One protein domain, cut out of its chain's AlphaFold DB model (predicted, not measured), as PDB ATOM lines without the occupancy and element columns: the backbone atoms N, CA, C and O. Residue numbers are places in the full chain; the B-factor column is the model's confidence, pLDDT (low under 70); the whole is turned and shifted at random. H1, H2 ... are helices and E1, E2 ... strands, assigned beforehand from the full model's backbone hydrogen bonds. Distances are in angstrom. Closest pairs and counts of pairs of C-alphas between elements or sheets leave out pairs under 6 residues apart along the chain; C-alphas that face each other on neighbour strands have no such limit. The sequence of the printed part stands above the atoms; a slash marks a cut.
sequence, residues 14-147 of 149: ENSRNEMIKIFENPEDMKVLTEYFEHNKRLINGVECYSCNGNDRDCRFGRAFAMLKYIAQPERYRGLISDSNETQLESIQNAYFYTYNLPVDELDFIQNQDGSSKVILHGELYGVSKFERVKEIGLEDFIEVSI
ATOM      1  N   GLU A  14      18.917   1.171  48.557       78.00
ATOM      2  CA  GLU A  14      18.599   0.723  49.915       78.00
ATOM      3  C   GLU A  14      17.154   0.216  50.060       78.00
ATOM      4  O   GLU A  14      16.920  -0.859  50.616       78.00
ATOM      5  N   ASN A  15      16.167   0.957  49.549       78.56
ATOM      6  CA  ASN A  15      14.768   0.531  49.611       78.56
ATOM      7  C   ASN A  15      14.548  -0.768  48.834       78.56
ATOM      8  O   ASN A  15      13.848  -1.663  49.304       78.56
ATOM      9  N   SER A  16      15.198  -0.891  47.683       78.00
ATOM     10  CA  SER A  16      15.132  -2.077  46.831       78.00
ATOM     11  C   SER A  16      15.761  -3.296  47.503       78.00
ATOM     12  O   SER A  16      15.160  -4.371  47.516       78.00
ATOM     13  N   ARG A  17      16.923  -3.115  48.143       84.19
ATOM     14  CA  ARG A  17      17.554  -4.130  48.996       84.19
ATOM     15  C   ARG A  17      16.607  -4.564  50.112       84.19
ATOM     16  O   ARG A  17      16.371  -5.753  50.293       84.19
ATOM     17  N   ASN A  18      16.033  -3.613  50.844       85.12
ATOM     18  CA  ASN A  18      15.144  -3.910  51.968       85.12
ATOM     19  C   ASN A  18      13.863  -4.636  51.515       85.12
ATOM     20  O   ASN A  18      13.352  -5.498  52.227       85.12
ATOM     21  N   GLU A  19      13.331  -4.312  50.333       83.75
ATOM     22  CA  GLU A  19      12.219  -5.053  49.732       83.75
ATOM     23  C   GLU A  19      12.600  -6.495  49.392       83.75
ATOM     24  O   GLU A  19      11.794  -7.390  49.651       83.75
ATOM     25  N   MET A  20      13.803  -6.721  48.852       86.81
ATOM     26  CA  MET A  20      14.319  -8.061  48.563       86.81
ATOM     27  C   MET A  20      14.509  -8.887  49.828       86.81
ATOM     28  O   MET A  20      14.024 -10.012  49.870       86.81
ATOM     29  N   ILE A  21      15.113  -8.325  50.876       88.88
ATOM     30  CA  ILE A  21      15.274  -9.010  52.169       88.88
ATOM     31  C   ILE A  21      13.911  -9.471  52.697       88.88
ATOM     32  O   ILE A  21      13.734 -10.641  53.016       88.88
ATOM     33  N   LYS A  22      12.894  -8.598  52.663       88.50
ATOM     34  CA  LYS A  22      11.525  -8.968  53.062       88.50
ATOM     35  C   LYS A  22      10.920 -10.089  52.214       88.50
ATOM     36  O   LYS A  22      10.030 -10.779  52.696       88.50
ATOM     37  N   ILE A  23      11.296 -10.203  50.933       87.75
ATOM     38  CA  ILE A  23      10.872 -11.336  50.088       87.75
ATOM     39  C   ILE A  23      11.587 -12.587  50.582       87.75
ATOM     40  O   ILE A  23      10.928 -13.573  50.870       87.75
ATOM     41  N   PHE A  24      12.910 -12.518  50.723       88.19
ATOM     42  CA  PHE A  24      13.772 -13.649  51.054       88.19
ATOM     43  C   PHE A  24      13.487 -14.256  52.433       88.19
ATOM     44  O   PHE A  24      13.558 -15.471  52.598       88.19
ATOM     45  N   GLU A  25      13.091 -13.432  53.402       88.56
ATOM     46  CA  GLU A  25      12.678 -13.865  54.742       88.56
ATOM     47  C   GLU A  25      11.255 -14.451  54.791       88.56
ATOM     48  O   GLU A  25      10.870 -15.043  55.802       88.56
ATOM     49  N   ASN A  26      10.453 -14.293  53.732       88.62
ATOM     50  CA  ASN A  26       9.074 -14.768  53.676       88.62
ATOM     51  C   ASN A  26       8.938 -15.957  52.701       88.62
ATOM     52  O   ASN A  26       8.979 -15.762  51.485       88.62
ATOM     53  N   PRO A  27       8.685 -17.181  53.203       87.00
ATOM     54  CA  PRO A  27       8.544 -18.383  52.377       87.00
ATOM     55  C   PRO A  27       7.507 -18.288  51.248       87.00
ATOM     56  O   PRO A  27       7.742 -18.792  50.151       87.00
ATOM     57  N   GLU A  28       6.366 -17.640  51.492       87.56
ATOM     58  CA  GLU A  28       5.310 -17.498  50.483       87.56
ATOM     59  C   GLU A  28       5.716 -16.494  49.401       87.56
ATOM     60  O   GLU A  28       5.544 -16.764  48.214       87.56
ATOM     61  N   ASP A  29       6.322 -15.365  49.787       88.25
ATOM     62  CA  ASP A  29       6.853 -14.404  48.814       88.25
ATOM     63  C   ASP A  29       7.995 -15.033  47.996       88.25
ATOM     64  O   ASP A  29       8.080 -14.801  46.791       88.25
ATOM     65  N   MET A  30       8.848 -15.863  48.607       86.62
ATOM     66  CA  MET A  30       9.906 -16.597  47.900       86.62
ATOM     67  C   MET A  30       9.366 -17.585  46.882       86.62
ATOM     68  O   MET A  30       9.903 -17.695  45.776       86.62
ATOM     69  N   LYS A  31       8.289 -18.290  47.228       86.31
ATOM     70  CA  LYS A  31       7.606 -19.175  46.292       86.31
ATOM     71  C   LYS A  31       7.060 -18.387  45.101       86.31
ATOM     72  O   LYS A  31       7.317 -18.771  43.964       86.31
ATOM     73  N   VAL A  32       6.398 -17.254  45.349       86.19
ATOM     74  CA  VAL A  32       5.891 -16.371  44.284       86.19
ATOM     75  C   VAL A  32       7.032 -15.809  43.435       86.19
ATOM     76  O   VAL A  32       6.914 -15.780  42.215       86.19
ATOM     77  N   LEU A  33       8.153 -15.408  44.043       84.31
ATOM     78  CA  LEU A  33       9.342 -14.964  43.314       84.31
ATOM     79  C   LEU A  33       9.875 -16.085  42.412       84.31
ATOM     80  O   LEU A  33      10.115 -15.852  41.234       84.31
ATOM     81  N   THR A  34      10.014 -17.302  42.936       84.69
ATOM     82  CA  THR A  34      10.504 -18.463  42.175       84.69
ATOM     83  C   THR A  34       9.584 -18.774  40.996       84.69
ATOM     84  O   THR A  34      10.040 -18.896  39.860       84.69
ATOM     85  N   GLU A  35       8.272 -18.828  41.240       83.25
ATOM     86  CA  GLU A  35       7.269 -18.991  40.190       83.25
ATOM     87  C   GLU A  35       7.385 -17.866  39.158       83.25
ATOM     88  O   GLU A  35       7.409 -18.130  37.958       83.25
ATOM     89  N   TYR A  36       7.525 -16.619  39.602       77.38
ATOM     90  CA  TYR A  36       7.701 -15.474  38.721       77.38
ATOM     91  C   TYR A  36       8.946 -15.627  37.835       77.38
ATOM     92  O   TYR A  36       8.851 -15.412  36.629       77.38
ATOM     93  N   PHE A  37      10.091 -16.046  38.378       76.94
ATOM     94  CA  PHE A  37      11.310 -16.305  37.604       76.94
ATOM     95  C   PHE A  37      11.107 -17.394  36.544       76.94
ATOM     96  O   PHE A  37      11.440 -17.188  35.374       76.94
ATOM     97  N   GLU A  38      10.505 -18.517  36.926       77.31
ATOM     98  CA  GLU A  38      10.258 -19.649  36.030       77.31
ATOM     99  C   GLU A  38       9.313 -19.290  34.875       77.31
ATOM    100  O   GLU A  38       9.605 -19.581  33.710       77.31
ATOM    101  N   HIS A  39       8.219 -18.579  35.165       76.12
ATOM    102  CA  HIS A  39       7.276 -18.114  34.142       76.12
ATOM    103  C   HIS A  39       7.896 -17.068  33.204       76.12
ATOM    104  O   HIS A  39       7.488 -16.952  32.048       76.12
ATOM    105  N   ASN A  40       8.904 -16.330  33.675       71.12
ATOM    106  CA  ASN A  40       9.536 -15.231  32.950       71.12
ATOM    107  C   ASN A  40      10.929 -15.576  32.394       71.12
ATOM    108  O   ASN A  40      11.700 -14.675  32.050       71.12
ATOM    109  N   LYS A  41      11.254 -16.864  32.202       70.31
ATOM    110  CA  LYS A  41      12.534 -17.315  31.612       70.31
ATOM    111  C   LYS A  41      12.899 -16.634  30.289       70.31
ATOM    112  O   LYS A  41      14.075 -16.432  29.995       70.31
ATOM    113  N   ARG A  42      11.909 -16.214  29.498       68.31
ATOM    114  CA  ARG A  42      12.134 -15.449  28.258       68.31
ATOM    115  C   ARG A  42      12.704 -14.049  28.522       68.31
ATOM    116  O   ARG A  42      13.591 -13.626  27.787       68.31
ATOM    117  N   LEU A  43      12.273 -13.371  29.587       65.44
ATOM    118  CA  LEU A  43      12.842 -12.096  30.049       65.44
ATOM    119  C   LEU A  43      14.256 -12.292  30.627       65.44
ATOM    120  O   LEU A  43      15.150 -11.474  30.399       65.44
ATOM    121  N   ILE A  44      14.489 -13.396  31.352       62.06
ATOM    122  CA  ILE A  44      15.810 -13.770  31.906       62.06
ATOM    123  C   ILE A  44      16.832 -13.940  30.783       62.06
ATOM    124  O   ILE A  44      17.892 -13.319  30.812       62.06
ATOM    125  N   ASN A  45      16.461 -14.701  29.755       64.50
ATOM    126  CA  ASN A  45      17.315 -15.009  28.609       64.50
ATOM    127  C   ASN A  45      17.440 -13.852  27.603       64.50
ATOM    128  O   ASN A  45      18.075 -14.016  26.565       64.50
ATOM    129  N   GLY A  46      16.825 -12.698  27.882       60.44
ATOM    130  CA  GLY A  46      16.908 -11.523  27.018       60.44
ATOM    131  C   GLY A  46      16.131 -11.649  25.706       60.44
ATOM    132  O   GLY A  46      16.523 -11.085  24.690       60.44
ATOM    133  N   VAL A  47      15.037 -12.405  25.692       63.16
ATOM    134  CA  VAL A  47      14.186 -12.571  24.502       63.16
ATOM    135  C   VAL A  47      13.084 -11.507  24.446       63.16
ATOM    136  O   VAL A  47      12.666 -11.115  23.360       63.16
ATOM    137  N   GLU A  48      12.613 -11.023  25.595       59.75
ATOM    138  CA  GLU A  48      11.498 -10.075  25.720       59.75
ATOM    139  C   GLU A  48      11.852  -8.958  26.719       59.75
ATOM    140  O   GLU A  48      12.608  -9.191  27.664       59.75
ATOM    141  N   CYS A  49      11.305  -7.754  26.509       58.06
ATOM    142  CA  CYS A  49      11.454  -6.641  27.449       58.06
ATOM    143  C   CYS A  49      10.412  -6.743  28.564       58.06
ATOM    144  O   CYS A  49       9.259  -7.100  28.313       58.06
ATOM    145  N   TYR A  50      10.802  -6.355  29.775       59.22
ATOM    146  CA  TYR A  50       9.874  -6.212  30.887       59.22
ATOM    147  C   TYR A  50       9.517  -4.743  31.110       59.22
ATOM    148  O   TYR A  50      10.353  -3.855  30.982       59.22
ATOM    149  N   SER A  51       8.265  -4.482  31.475       56.25
ATOM    150  CA  SER A  51       7.858  -3.212  32.067       56.25
ATOM    151  C   SER A  51       6.709  -3.482  33.028       56.25
ATOM    152  O   SER A  51       5.655  -3.955  32.600       56.25
ATOM    153  N   CYS A  52       6.886  -3.175  34.311       58.88
ATOM    154  CA  CYS A  52       5.761  -3.145  35.241       58.88
ATOM    155  C   CYS A  52       5.076  -1.778  35.144       58.88
ATOM    156  O   CYS A  52       5.725  -0.747  35.328       58.88
ATOM    157  N   ASN A  53       3.772  -1.750  34.872       45.62
ATOM    158  CA  ASN A  53       2.989  -0.517  34.880       45.62
ATOM    159  C   ASN A  53       2.201  -0.404  36.194       45.62
ATOM    160  O   ASN A  53       1.134  -0.991  36.322       45.62
ATOM    161  N   GLY A  54       2.683   0.425  37.128       40.50
ATOM    162  CA  GLY A  54       1.908   0.894  38.291       40.50
ATOM    163  C   GLY A  54       1.962   0.005  39.539       40.50
ATOM    164  O   GLY A  54       2.445  -1.111  39.480       40.50
ATOM    165  N   ASN A  55       1.494   0.554  40.670       39.38
ATOM    166  CA  ASN A  55       1.623   0.131  42.085       39.38
ATOM    167  C   ASN A  55       1.209  -1.315  42.483       39.38
ATOM    168  O   ASN A  55       0.900  -1.559  43.651       39.38
ATOM    169  N   ASP A  56       1.198  -2.277  41.569       42.78
ATOM    170  CA  ASP A  56       0.896  -3.673  41.857       42.78
ATOM    171  C   ASP A  56       2.054  -4.400  42.549       42.78
ATOM    172  O   ASP A  56       3.239  -4.092  42.375       42.78
ATOM    173  N   ARG A  57       1.690  -5.426  43.330       47.03
ATOM    174  CA  ARG A  57       2.622  -6.378  43.964       47.03
ATOM    175  C   ARG A  57       3.614  -6.980  42.957       47.03
ATOM    176  O   ARG A  57       4.735  -7.302  43.344       47.03
ATOM    177  N   ASP A  58       3.244  -7.030  41.679       57.88
ATOM    178  CA  ASP A  58       4.082  -7.477  40.563       57.88
ATOM    179  C   ASP A  58       5.344  -6.631  40.368       57.88
ATOM    180  O   ASP A  58       6.390  -7.164  39.994       57.88
ATOM    181  N   CYS A  59       5.316  -5.336  40.698       70.62
ATOM    182  CA  CYS A  59       6.512  -4.513  40.559       70.62
ATOM    183  C   CYS A  59       7.560  -4.845  41.624       70.62
ATOM    184  O   CYS A  59       8.745  -4.727  41.340       70.62
ATOM    185  N   ARG A  60       7.171  -5.286  42.830       75.44
ATOM    186  CA  ARG A  60       8.133  -5.691  43.875       75.44
ATOM    187  C   ARG A  60       8.958  -6.895  43.413       75.44
ATOM    188  O   ARG A  60      10.183  -6.864  43.506       75.44
ATOM    189  N   PHE A  61       8.302  -7.918  42.864       77.94
ATOM    190  CA  PHE A  61       8.980  -9.095  42.311       77.94
ATOM    191  C   PHE A  61       9.773  -8.755  41.044       77.94
ATOM    192  O   PHE A  61      10.913  -9.189  40.918       77.94
ATOM    193  N   GLY A  62       9.250  -7.888  40.170       74.56
ATOM    194  CA  GLY A  62       9.987  -7.373  39.009       74.56
ATOM    195  C   GLY A  62      11.240  -6.559  39.377       74.56
ATOM    196  O   GLY A  62      12.267  -6.651  38.704       74.56
ATOM    197  N   ARG A  63      11.204  -5.790  40.473       77.06
ATOM    198  CA  ARG A  63      12.370  -5.057  40.997       77.06
ATOM    199  C   ARG A  63      13.417  -5.997  41.591       77.06
ATOM    200  O   ARG A  63      14.601  -5.855  41.280       77.06
ATOM    201  N   ALA A  64      12.984  -6.970  42.396       80.81
ATOM    202  CA  ALA A  64      13.855  -8.028  42.911       80.81
ATOM    203  C   ALA A  64      14.499  -8.821  41.763       80.81
ATOM    204  O   ALA A  64      15.695  -9.101  41.783       80.81
ATOM    205  N   PHE A  65      13.726  -9.091  40.713       77.88
ATOM    206  CA  PHE A  65      14.184  -9.726  39.488       77.88
ATOM    207  C   PHE A  65      15.263  -8.914  38.763       77.88
ATOM    208  O   PHE A  65      16.326  -9.449  38.452       77.88
ATOM    209  N   ALA A  66      15.046  -7.614  38.541       77.06
ATOM    210  CA  ALA A  66      16.040  -6.741  37.912       77.06
ATOM    211  C   ALA A  66      17.346  -6.664  38.721       77.06
ATOM    212  O   ALA A  66      18.433  -6.631  38.144       77.06
ATOM    213  N   MET A  67      17.249  -6.686  40.054       81.75
ATOM    214  CA  MET A  67      18.412  -6.694  40.942       81.75
ATOM    215  C   MET A  67      19.165  -8.027  40.899       81.75
ATOM    216  O   MET A  67      20.383  -8.039  40.757       81.75
ATOM    217  N   LEU A  68      18.462  -9.158  40.895       82.38
ATOM    218  CA  LEU A  68      19.087 -10.465  40.685       82.38
ATOM    219  C   LEU A  68      19.751 -10.564  39.306       82.38
ATOM    220  O   LEU A  68      20.886 -11.028  39.222       82.38
ATOM    221  N   LYS A  69      19.127 -10.037  38.241       79.38
ATOM    222  CA  LYS A  69      19.768  -9.933  36.920       79.38
ATOM    223  C   LYS A  69      21.020  -9.058  36.957       79.38
ATOM    224  O   LYS A  69      22.028  -9.420  36.358       79.38
ATOM    225  N   TYR A  70      20.986  -7.937  37.677       79.25
ATOM    226  CA  TYR A  70      22.163  -7.098  37.905       79.25
ATOM    227  C   TYR A  70      23.289  -7.882  38.607       79.25
ATOM    228  O   TYR A  70      24.447  -7.819  38.189       79.25
ATOM    229  N   ILE A  71      22.994  -8.649  39.650       80.50
ATOM    230  CA  ILE A  71      24.028  -9.400  40.378       80.50
ATOM    231  C   ILE A  71      24.571 -10.550  39.509       80.50
ATOM    232  O   ILE A  71      25.785 -10.731  39.411       80.50
ATOM    233  N   ALA A  72      23.690 -11.267  38.813       78.75
ATOM    234  CA  ALA A  72      24.008 -12.453  38.015       78.75
ATOM    235  C   ALA A  72      24.524 -12.160  36.601       78.75
ATOM    236  O   ALA A  72      24.796 -13.075  35.832       78.75
ATOM    237  N   GLN A  73      24.649 -10.897  36.206       77.25
ATOM    238  CA  GLN A  73      25.126 -10.592  34.867       77.25
ATOM    239  C   GLN A  73      26.628 -10.916  34.706       77.25
ATOM    240  O   GLN A  73      27.435 -10.488  35.552       77.25
ATOM    241  N   PRO A  74      27.021 -11.550  33.581       70.38
ATOM    242  CA  PRO A  74      28.419 -11.767  33.232       70.38
ATOM    243  C   PRO A  74      29.192 -10.459  33.027       70.38
ATOM    244  O   PRO A  74      28.688  -9.484  32.465       70.38
ATOM    245  N   GLU A  75      30.465 -10.467  33.416       66.94
ATOM    246  CA  GLU A  75      31.344  -9.290  33.386       66.94
ATOM    247  C   GLU A  75      31.603  -8.766  31.966       66.94
ATOM    248  O   GLU A  75      31.671  -7.562  31.754       66.94
ATOM    249  N   ARG A  76      31.624  -9.647  30.955       61.56
ATOM    250  CA  ARG A  76      31.794  -9.260  29.538       61.56
ATOM    251  C   ARG A  76      30.694  -8.346  28.996       61.56
ATOM    252  O   ARG A  76      30.881  -7.699  27.970       61.56
ATOM    253  N   TYR A  77      29.542  -8.316  29.659       60.41
ATOM    254  CA  TYR A  77      28.430  -7.439  29.306       60.41
ATOM    255  C   TYR A  77      28.423  -6.152  30.143       60.41
ATOM    256  O   TYR A  77      27.441  -5.408  30.116       60.41
ATOM    257  N   ARG A  78      29.507  -5.878  30.884       61.00
ATOM    258  CA  ARG A  78      29.638  -4.734  31.787       61.00
ATOM    259  C   ARG A  78      30.819  -3.855  31.400       61.00
ATOM    260  O   ARG A  78      31.938  -4.317  31.238       61.00
ATOM    261  N   GLY A  79      30.545  -2.556  31.311       55.62
ATOM    262  CA  GLY A  79      31.552  -1.509  31.139       55.62
ATOM    263  C   GLY A  79      31.491  -0.415  32.209       55.62
ATOM    264  O   GLY A  79      32.005   0.666  31.962       55.62
ATOM    265  N   LEU A  80      30.812  -0.638  33.348       51.28
ATOM    266  CA  LEU A  80      30.394   0.456  34.245       51.28
ATOM    267  C   LEU A  80      30.703   0.285  35.749       51.28
ATOM    268  O   LEU A  80      30.343   1.179  36.499       51.28
ATOM    269  N   ILE A  81      31.282  -0.827  36.229       54.72
ATOM    270  CA  ILE A  81      30.894  -1.324  37.575       54.72
ATOM    271  C   ILE A  81      31.998  -1.380  38.630       54.72
ATOM    272  O   ILE A  81      31.673  -1.281  39.808       54.72
ATOM    273  N   SER A  82      33.279  -1.432  38.259       54.56
ATOM    274  CA  SER A  82      34.326  -1.166  39.253       54.56
ATOM    275  C   SER A  82      34.173   0.279  39.744       54.56
ATOM    276  O   SER A  82      34.189   1.194  38.919       54.56
ATOM    277  N   ASP A  83      33.995   0.476  41.051       59.00
ATOM    278  CA  ASP A  83      33.855   1.788  41.704       59.00
ATOM    279  C   ASP A  83      32.553   2.568  41.391       59.00
ATOM    280  O   ASP A  83      32.530   3.801  41.432       59.00
ATOM    281  N   SER A  84      31.445   1.876  41.084       64.12
ATOM    282  CA  SER A  84      30.132   2.521  40.885       64.12
ATOM    283  C   SER A  84      29.563   3.134  42.172       64.12
ATOM    284  O   SER A  84      29.480   2.474  43.203       64.12
ATOM    285  N   ASN A  85      29.079   4.376  42.097       70.19
ATOM    286  CA  ASN A  85      28.313   5.004  43.179       70.19
ATOM    287  C   ASN A  85      26.834   4.556  43.189       70.19
ATOM    288  O   ASN A  85      26.338   3.974  42.225       70.19
ATOM    289  N   GLU A  86      26.109   4.865  44.267       72.00
ATOM    290  CA  GLU A  86      24.695   4.487  44.444       72.00
ATOM    291  C   GLU A  86      23.803   4.925  43.266       72.00
ATOM    292  O   GLU A  86      23.051   4.119  42.725       72.00
ATOM    293  N   THR A  87      23.962   6.158  42.775       71.69
ATOM    294  CA  THR A  87      23.210   6.674  41.616       71.69
ATOM    295  C   THR A  87      23.487   5.882  40.332       71.69
ATOM    296  O   THR A  87      22.588   5.662  39.514       71.69
ATOM    297  N   GLN A  88      24.728   5.434  40.127       69.06
ATOM    298  CA  GLN A  88      25.095   4.583  38.994       69.06
ATOM    299  C   GLN A  88      24.472   3.192  39.130       69.06
ATOM    300  O   GLN A  88      23.931   2.680  38.151       69.06
ATOM    301  N   LEU A  89      24.471   2.611  40.330       72.44
ATOM    302  CA  LEU A  89      23.836   1.319  40.603       72.44
ATOM    303  C   LEU A  89      22.320   1.361  40.359       72.44
ATOM    304  O   LEU A  89      21.789   0.481  39.678       72.44
ATOM    305  N   GLU A  90      21.640   2.413  40.813       72.69
ATOM    306  CA  GLU A  90      20.215   2.651  40.538       72.69
ATOM    307  C   GLU A  90      19.935   2.798  39.039       72.69
ATOM    308  O   GLU A  90      18.974   2.234  38.507       72.69
ATOM    309  N   SER A  91      20.788   3.532  38.324       68.00
ATOM    310  CA  SER A  91      20.658   3.714  36.873       68.00
ATOM    311  C   SER A  91      20.817   2.389  36.126       68.00
ATOM    312  O   SER A  91      20.052   2.094  35.206       68.00
ATOM    313  N   ILE A  92      21.781   1.564  36.539       68.31
ATOM    314  CA  ILE A  92      22.024   0.243  35.959       68.31
ATOM    315  C   ILE A  92      20.850  -0.703  36.263       68.31
ATOM    316  O   ILE A  92      20.389  -1.418  35.373       68.31
ATOM    317  N   GLN A  93      20.329  -0.697  37.489       72.25
ATOM    318  CA  GLN A  93      19.154  -1.483  37.869       72.25
ATOM    319  C   GLN A  93      17.917  -1.102  37.042       72.25
ATOM    320  O   GLN A  93      17.238  -1.984  36.513       72.25
ATOM    321  N   ASN A  94      17.652   0.195  36.875       68.44
ATOM    322  CA  ASN A  94      16.572   0.699  36.023       68.44
ATOM    323  C   ASN A  94      16.731   0.260  34.566       68.44
ATOM    324  O   ASN A  94      15.766  -0.141  33.920       68.44
ATOM    325  N   ALA A  95      17.962   0.285  34.064       69.38
ATOM    326  CA  ALA A  95      18.295  -0.244  32.753       69.38
ATOM    327  C   ALA A  95      17.904  -1.733  32.628       69.38
ATOM    328  O   ALA A  95      17.238  -2.110  31.658       69.38
ATOM    329  N   TYR A  96      18.251  -2.583  33.602       69.31
ATOM    330  CA  TYR A  96      17.836  -3.998  33.603       69.31
ATOM    331  C   TYR A  96      16.330  -4.188  33.709       69.31
ATOM    332  O   TYR A  96      15.803  -5.156  33.165       69.31
ATOM    333  N   PHE A  97      15.650  -3.277  34.394       67.50
ATOM    334  CA  PHE A  97      14.210  -3.331  34.558       67.50
ATOM    335  C   PHE A  97      13.455  -3.000  33.266       67.50
ATOM    336  O   PHE A  97      12.485  -3.687  32.965       67.50
ATOM    337  N   TYR A  98      13.899  -1.994  32.503       59.59
ATOM    338  CA  TYR A  98      13.155  -1.466  31.351       59.59
ATOM    339  C   TYR A  98      13.670  -1.897  29.976       59.59
ATOM    340  O   TYR A  98      12.897  -1.929  29.018       59.59
ATOM    341  N   THR A  99      14.973  -2.134  29.826       56.47
ATOM    342  CA  THR A  99      15.608  -1.961  28.506       56.47
ATOM    343  C   THR A  99      16.489  -3.128  28.080       56.47
ATOM    344  O   THR A  99      16.573  -3.412  26.885       56.47
ATOM    345  N   TYR A 100      17.163  -3.816  29.009       54.50
ATOM    346  CA  TYR A 100      18.236  -4.740  28.629       54.50
ATOM    347  C   TYR A 100      17.841  -6.220  28.599       54.50
ATOM    348  O   TYR A 100      17.705  -6.910  29.612       54.50
ATOM    349  N   ASN A 101      17.835  -6.724  27.369       61.50
ATOM    350  CA  ASN A 101      17.739  -8.121  26.967       61.50
ATOM    351  C   ASN A 101      19.087  -8.857  27.070       61.50
ATOM    352  O   ASN A 101      19.528  -9.523  26.136       61.50
ATOM    353  N   LEU A 102      19.789  -8.694  28.192       60.66
ATOM    354  CA  LEU A 102      21.087  -9.340  28.378       60.66
ATOM    355  C   LEU A 102      20.914 -10.694  29.076       60.66
ATOM    356  O   LEU A 102      20.151 -10.763  30.049       60.66
ATOM    357  N   PRO A 103      21.604 -11.745  28.590       65.69
ATOM    358  CA  PRO A 103      21.611 -13.033  29.257       65.69
ATOM    359  C   PRO A 103      22.294 -12.883  30.616       65.69
ATOM    360  O   PRO A 103      23.263 -12.129  30.767       65.69
ATOM    361  N   VAL A 104      21.775 -13.608  31.595       70.81
ATOM    362  CA  VAL A 104      22.351 -13.703  32.934       70.81
ATOM    363  C   VAL A 104      22.804 -15.129  33.184       70.81
ATOM    364  O   VAL A 104      22.379 -16.053  32.490       70.81
ATOM    365  N   ASP A 105      23.698 -15.277  34.148       71.69
ATOM    366  CA  ASP A 105      24.074 -16.575  34.683       71.69
ATOM    367  C   ASP A 105      22.853 -17.280  35.305       71.69
ATOM    368  O   ASP A 105      21.854 -16.636  35.641       71.69
ATOM    369  N   GLU A 106      22.902 -18.606  35.394       76.19
ATOM    370  CA  GLU A 106      21.789 -19.427  35.873       76.19
ATOM    371  C   GLU A 106      21.483 -19.125  37.349       76.19
ATOM    372  O   GLU A 106      22.370 -18.818  38.147       76.19
ATOM    373  N   LEU A 107      20.195 -19.142  37.688       79.94
ATOM    374  CA  LEU A 107      19.662 -18.755  38.989       79.94
ATOM    375  C   LEU A 107      18.814 -19.894  39.532       79.94
ATOM    376  O   LEU A 107      17.774 -20.197  38.948       79.94
ATOM    377  N   ASP A 108      19.212 -20.438  40.673       84.94
ATOM    378  CA  ASP A 108      18.443 -21.439  41.401       84.94
ATOM    379  C   ASP A 108      17.873 -20.849  42.693       84.94
ATOM    380  O   ASP A 108      18.477 -19.995  43.342       84.94
ATOM    381  N   PHE A 109      16.698 -21.328  43.091       85.88
ATOM    382  CA  PHE A 109      16.041 -20.949  44.339       85.88
ATOM    383  C   PHE A 109      15.965 -22.180  45.239       85.88
ATOM    384  O   PHE A 109      15.279 -23.151  44.921       85.88
ATOM    385  N   ILE A 110      16.676 -22.152  46.367       85.38
ATOM    386  CA  ILE A 110      16.650 -23.216  47.373       85.38
ATOM    387  C   ILE A 110      15.788 -22.778  48.546       85.38
ATOM    388  O   ILE A 110      16.016 -21.722  49.129       85.38
ATOM    389  N   GLN A 111      14.856 -23.638  48.940       80.12
ATOM    390  CA  GLN A 111      14.134 -23.521  50.199       80.12
ATOM    391  C   GLN A 111      14.558 -24.661  51.126       80.12
ATOM    392  O   GLN A 111      14.392 -25.841  50.810       80.12
ATOM    393  N   ASN A 112      15.132 -24.307  52.268       76.38
ATOM    394  CA  ASN A 112      15.571 -25.249  53.284       76.38
ATOM    395  C   ASN A 112      14.390 -25.719  54.144       76.38
ATOM    396  O   ASN A 112      13.343 -25.079  54.235       76.38
ATOM    397  N   GLN A 113      14.577 -26.853  54.823       73.62
ATOM    398  CA  GLN A 113      13.552 -27.448  55.692       73.62
ATOM    399  C   GLN A 113      13.196 -26.576  56.906       73.62
ATOM    400  O   GLN A 113      12.114 -26.727  57.467       73.62
ATOM    401  N   ASP A 114      14.089 -25.670  57.308       76.00
ATOM    402  CA  ASP A 114      13.861 -24.686  58.372       76.00
ATOM    403  C   ASP A 114      13.058 -23.459  57.898       76.00
ATOM    404  O   ASP A 114      12.789 -22.554  58.687       76.00
ATOM    405  N   GLY A 115      12.657 -23.431  56.623       69.62
ATOM    406  CA  GLY A 115      11.937 -22.325  56.001       69.62
ATOM    407  C   GLY A 115      12.843 -21.205  55.490       69.62
ATOM    408  O   GLY A 115      12.339 -20.306  54.815       69.62
ATOM    409  N   SER A 116      14.156 -21.256  55.748       77.19
ATOM    410  CA  SER A 116      15.098 -20.310  55.150       77.19
ATOM    411  C   SER A 116      15.179 -20.534  53.644       77.19
ATOM    412  O   SER A 116      15.065 -21.661  53.156       77.19
ATOM    413  N   SER A 117      15.353 -19.454  52.891       80.19
ATOM    414  CA  SER A 117      15.499 -19.526  51.443       80.19
ATOM    415  C   SER A 117      16.797 -18.872  51.011       80.19
ATOM    416  O   SER A 117      17.210 -17.860  51.575       80.19
ATOM    417  N   LYS A 118      17.429 -19.454  49.999       86.69
ATOM    418  CA  LYS A 118      18.623 -18.919  49.359       86.69
ATOM    419  C   LYS A 118      18.431 -18.859  47.856       86.69
ATOM    420  O   LYS A 118      17.808 -19.739  47.267       86.69
ATOM    421  N   VAL A 119      19.019 -17.848  47.238       87.75
ATOM    422  CA  VAL A 119      19.207 -17.799  45.788       87.75
ATOM    423  C   VAL A 119      20.636 -18.230  45.489       87.75
ATOM    424  O   VAL A 119      21.568 -17.723  46.110       87.75
ATOM    425  N   ILE A 120      20.819 -19.149  44.549       86.56
ATOM    426  CA  ILE A 120      22.135 -19.574  44.085       86.56
ATOM    427  C   ILE A 120      22.374 -19.032  42.683       86.56
ATOM    428  O   ILE A 120      21.565 -19.231  41.783       86.56
ATOM    429  N   LEU A 121      23.498 -18.343  42.499       83.38
ATOM    430  CA  LEU A 121      23.946 -17.855  41.197       83.38
ATOM    431  C   LEU A 121      24.997 -18.819  40.635       83.38
ATOM    432  O   LEU A 121      26.073 -18.957  41.222       83.38
ATOM    433  N   HIS A 122      24.715 -19.445  39.496       76.94
ATOM    434  CA  HIS A 122      25.577 -20.397  38.792       76.94
ATOM    435  C   HIS A 122      26.106 -19.790  37.495       76.94
ATOM    436  O   HIS A 122      25.317 -19.420  36.636       76.94
ATOM    437  N   GLY A 123      27.419 -19.736  37.268       66.25
ATOM    438  CA  GLY A 123      27.910 -19.317  35.950       66.25
ATOM    439  C   GLY A 123      29.408 -19.098  35.844       66.25
ATOM    440  O   GLY A 123      30.153 -19.353  36.791       66.25
ATOM    441  N   GLU A 124      29.844 -18.608  34.678       59.72
ATOM    442  CA  GLU A 124      31.264 -18.408  34.367       59.72
ATOM    443  C   GLU A 124      31.930 -17.522  35.434       59.72
ATOM    444  O   GLU A 124      31.447 -16.439  35.800       59.72
ATOM    445  N   LEU A 125      33.047 -18.024  35.963       55.47
ATOM    446  CA  LEU A 125      33.845 -17.349  36.971       55.47
ATOM    447  C   LEU A 125      34.843 -16.400  36.333       55.47
ATOM    448  O   LEU A 125      35.817 -16.824  35.720       55.47
ATOM    449  N   TYR A 126      34.679 -15.127  36.668       51.91
ATOM    450  CA  TYR A 126      35.785 -14.380  37.250       51.91
ATOM    451  C   TYR A 126      35.363 -13.955  38.666       51.91
ATOM    452  O   TYR A 126      34.521 -13.088  38.885       51.91
ATOM    453  N   GLY A 127      35.866 -14.727  39.634       51.59
ATOM    454  CA  GLY A 127      35.321 -14.941  40.979       51.59
ATOM    455  C   GLY A 127      35.689 -13.915  42.041       51.59
ATOM    456  O   GLY A 127      35.993 -14.298  43.164       51.59
ATOM    457  N   VAL A 128      35.628 -12.626  41.715       54.00
ATOM    458  CA  VAL A 128      35.761 -11.549  42.713       54.00
ATOM    459  C   VAL A 128      34.586 -10.576  42.584       54.00
ATOM    460  O   VAL A 128      33.882 -10.334  43.560       54.00
ATOM    461  N   SER A 129      34.236 -10.180  41.355       66.69
ATOM    462  CA  SER A 129      33.224  -9.144  41.108       66.69
ATOM    463  C   SER A 129      31.790  -9.536  41.492       66.69
ATOM    464  O   SER A 129      31.003  -8.679  41.878       66.69
ATOM    465  N   LYS A 130      31.387 -10.811  41.382       75.44
ATOM    466  CA  LYS A 130      30.036 -11.256  41.806       75.44
ATOM    467  C   LYS A 130      29.905 -11.292  43.328       75.44
ATOM    468  O   LYS A 130      28.928 -10.784  43.865       75.44
ATOM    469  N   PHE A 131      30.903 -11.860  44.005       77.12
ATOM    470  CA  PHE A 131      30.944 -11.922  45.465       77.12
ATOM    471  C   PHE A 131      31.007 -10.523  46.084       77.12
ATOM    472  O   PHE A 131      30.303 -10.258  47.054       77.12
ATOM    473  N   GLU A 132      31.815  -9.624  45.518       76.88
ATOM    474  CA  GLU A 132      31.885  -8.228  45.958       76.88
ATOM    475  C   GLU A 132      30.556  -7.508  45.751       76.88
ATOM    476  O   GLU A 132      30.064  -6.915  46.698       76.88
ATOM    477  N   ARG A 133      29.893  -7.666  44.598       79.38
ATOM    478  CA  ARG A 133      28.566  -7.067  44.358       79.38
ATOM    479  C   ARG A 133      27.504  -7.511  45.358       79.38
ATOM    480  O   ARG A 133      26.699  -6.696  45.798       79.38
ATOM    481  N   VAL A 134      27.480  -8.799  45.702       84.19
ATOM    482  CA  VAL A 134      26.553  -9.312  46.721       84.19
ATOM    483  C   VAL A 134      26.812  -8.626  48.066       84.19
ATOM    484  O   VAL A 134      25.859  -8.185  48.704       84.19
ATOM    485  N   LYS A 135      28.086  -8.465  48.453       82.94
ATOM    486  CA  LYS A 135      28.491  -7.782  49.694       82.94
ATOM    487  C   LYS A 135      28.233  -6.274  49.669       82.94
ATOM    488  O   LYS A 135      27.775  -5.719  50.656       82.94
ATOM    489  N   GLU A 136      28.504  -5.603  48.552       78.12
ATOM    490  CA  GLU A 136      28.257  -4.165  48.369       78.12
ATOM    491  C   GLU A 136      26.775  -3.826  48.536       78.12
ATOM    492  O   GLU A 136      26.432  -2.793  49.109       78.12
ATOM    493  N   ILE A 137      25.894  -4.710  48.062       80.75
ATOM    494  CA  ILE A 137      24.446  -4.549  48.212       80.75
ATOM    495  C   ILE A 137      23.968  -5.050  49.585       80.75
ATOM    496  O   ILE A 137      22.896  -4.646  50.024       80.75
ATOM    497  N   GLY A 138      24.744  -5.872  50.297       85.38
ATOM    498  CA  GLY A 138      24.381  -6.414  51.610       85.38
ATOM    499  C   GLY A 138      23.367  -7.557  51.524       85.38
ATOM    500  O   GLY A 138      22.345  -7.527  52.213       85.38
ATOM    501  N   LEU A 139      23.582  -8.509  50.611       89.06
ATOM    502  CA  LEU A 139      22.701  -9.665  50.370       89.06
ATOM    503  C   LEU A 139      23.404 -11.021  50.566       89.06
ATOM    504  O   LEU A 139      22.869 -12.054  50.162       89.06
ATOM    505  N   GLU A 140      24.585 -11.038  51.181       89.31
ATOM    506  CA  GLU A 140      25.425 -12.231  51.370       89.31
ATOM    507  C   GLU A 140      24.784 -13.342  52.212       89.31
ATOM    508  O   GLU A 140      25.128 -14.509  52.033       89.31
ATOM    509  N   ASP A 141      23.821 -13.010  53.072       88.62
ATOM    510  CA  ASP A 141      23.084 -13.998  53.870       88.62
ATOM    511  C   ASP A 141      22.028 -14.757  53.046       88.62
ATOM    512  O   ASP A 141      21.611 -15.857  53.416       88.62
ATOM    513  N   PHE A 142      21.613 -14.194  51.907       89.00
ATOM    514  CA  PHE A 142      20.510 -14.705  51.089       89.00
ATOM    515  C   PHE A 142      20.946 -15.212  49.714       89.00
ATOM    516  O   PHE A 142      20.234 -16.010  49.103       89.00
ATOM    517  N   ILE A 143      22.087 -14.739  49.210       88.56
ATOM    518  CA  ILE A 143      22.579 -15.061  47.872       88.56
ATOM    519  C   ILE A 143      23.928 -15.765  47.970       88.56
ATOM    520  O   ILE A 143      24.918 -15.198  48.426       88.56
ATOM    521  N   GLU A 144      23.972 -16.991  47.464       87.12
ATOM    522  CA  GLU A 144      25.184 -17.788  47.354       87.12
ATOM    523  C   GLU A 144      25.666 -17.801  45.901       87.12
ATOM    524  O   GLU A 144      24.889 -17.985  44.968       87.12
ATOM    525  N   VAL A 145      26.960 -17.591  45.683       81.38
ATOM    526  CA  VAL A 145      27.552 -17.690  44.345       81.38
ATOM    527  C   VAL A 145      28.199 -19.063  44.233       81.38
ATOM    528  O   VAL A 145      29.210 -19.331  44.885       81.38
ATOM    529  N   SER A 146      27.602 -19.932  43.421       75.50
ATOM    530  CA  SER A 146      28.093 -21.284  43.184       75.50
ATOM    531  C   SER A 146      29.095 -21.301  42.036       75.50
ATOM    532  O   SER A 146      28.893 -20.720  40.969       75.50
ATOM    533  N   ILE A 147      30.206 -21.984  42.286       64.25
ATOM    534  CA  ILE A 147      31.311 -22.164  41.356       64.25
ATOM    535  C   ILE A 147      31.084 -23.490  40.624       64.25
ATOM    536  O   ILE A 147      31.095 -24.530  41.287       64.25
TER     537      ILE A 147
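This is residues 14 to 147 of the 149 residues of an uncharacterized protein of candidate division WS6 bacterium 34_10 (UniProt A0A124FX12). A small three-stranded sheet makes a wall with helices over one face and the other bare. H4 runs through the middle, H1 and H5 pack on it at large angles, H2 covers E1, and H6 packs on E3. The printed part has 134 residues, with named elements in the order H1 H2 H3 H4 H5 E1 E2 H6 E3, mostly helix; the sheet E1 E2 E3 is mixed. It is compact, radius of gyration of the C-alphas 13.9 A, spanning 38 by 34 by 27 A.

H1, residues 14 to 24, touches H4, residues 57 to 72, about perpendicular at 80 degrees; closest are C-alphas Met 20 and Ala 64, 5.7 A. H3, residues 41 to 44, is close to H4 but not clearly touching, C-alphas Ile 44 and Lys 69 being closest at 7.5 A. H5, residues 86 to 98, touches H4 with residues 92 to 97 alone, closest C-alphas Phe 97 and Ala 66, 5.1 A. E1, residues 106 to 111, and E2, residues 117 to 122, form an antiparallel hairpin; N 108 and O 120 are 2.9 A apart, within hydrogen-bond range. E2, H6, residues 129 to 137, and E3, residues 143 to 146, form a strand-helix-strand unit, parallel strands joined through a helix, with a right-handed crossover; N 144 and O 119 are 2.9 A apart. H2, residues 27 to 39, H4 and H6 are on one face, two layers. Every O i to N i+4 pair is within range in H1, H2, H5 and H6, 11 of 12 in H4; H3 is too short.

H1 begins at C-alpha 14 (18.599, 0.723, 49.915). H4 is 23.0 A long; E3 ends at C-alpha 146 (28.093, -21.284, 43.184).

The printed part has no cut. The links H3 to H4 and H4 to H5 are long. Low-confidence residues include 42 to 58.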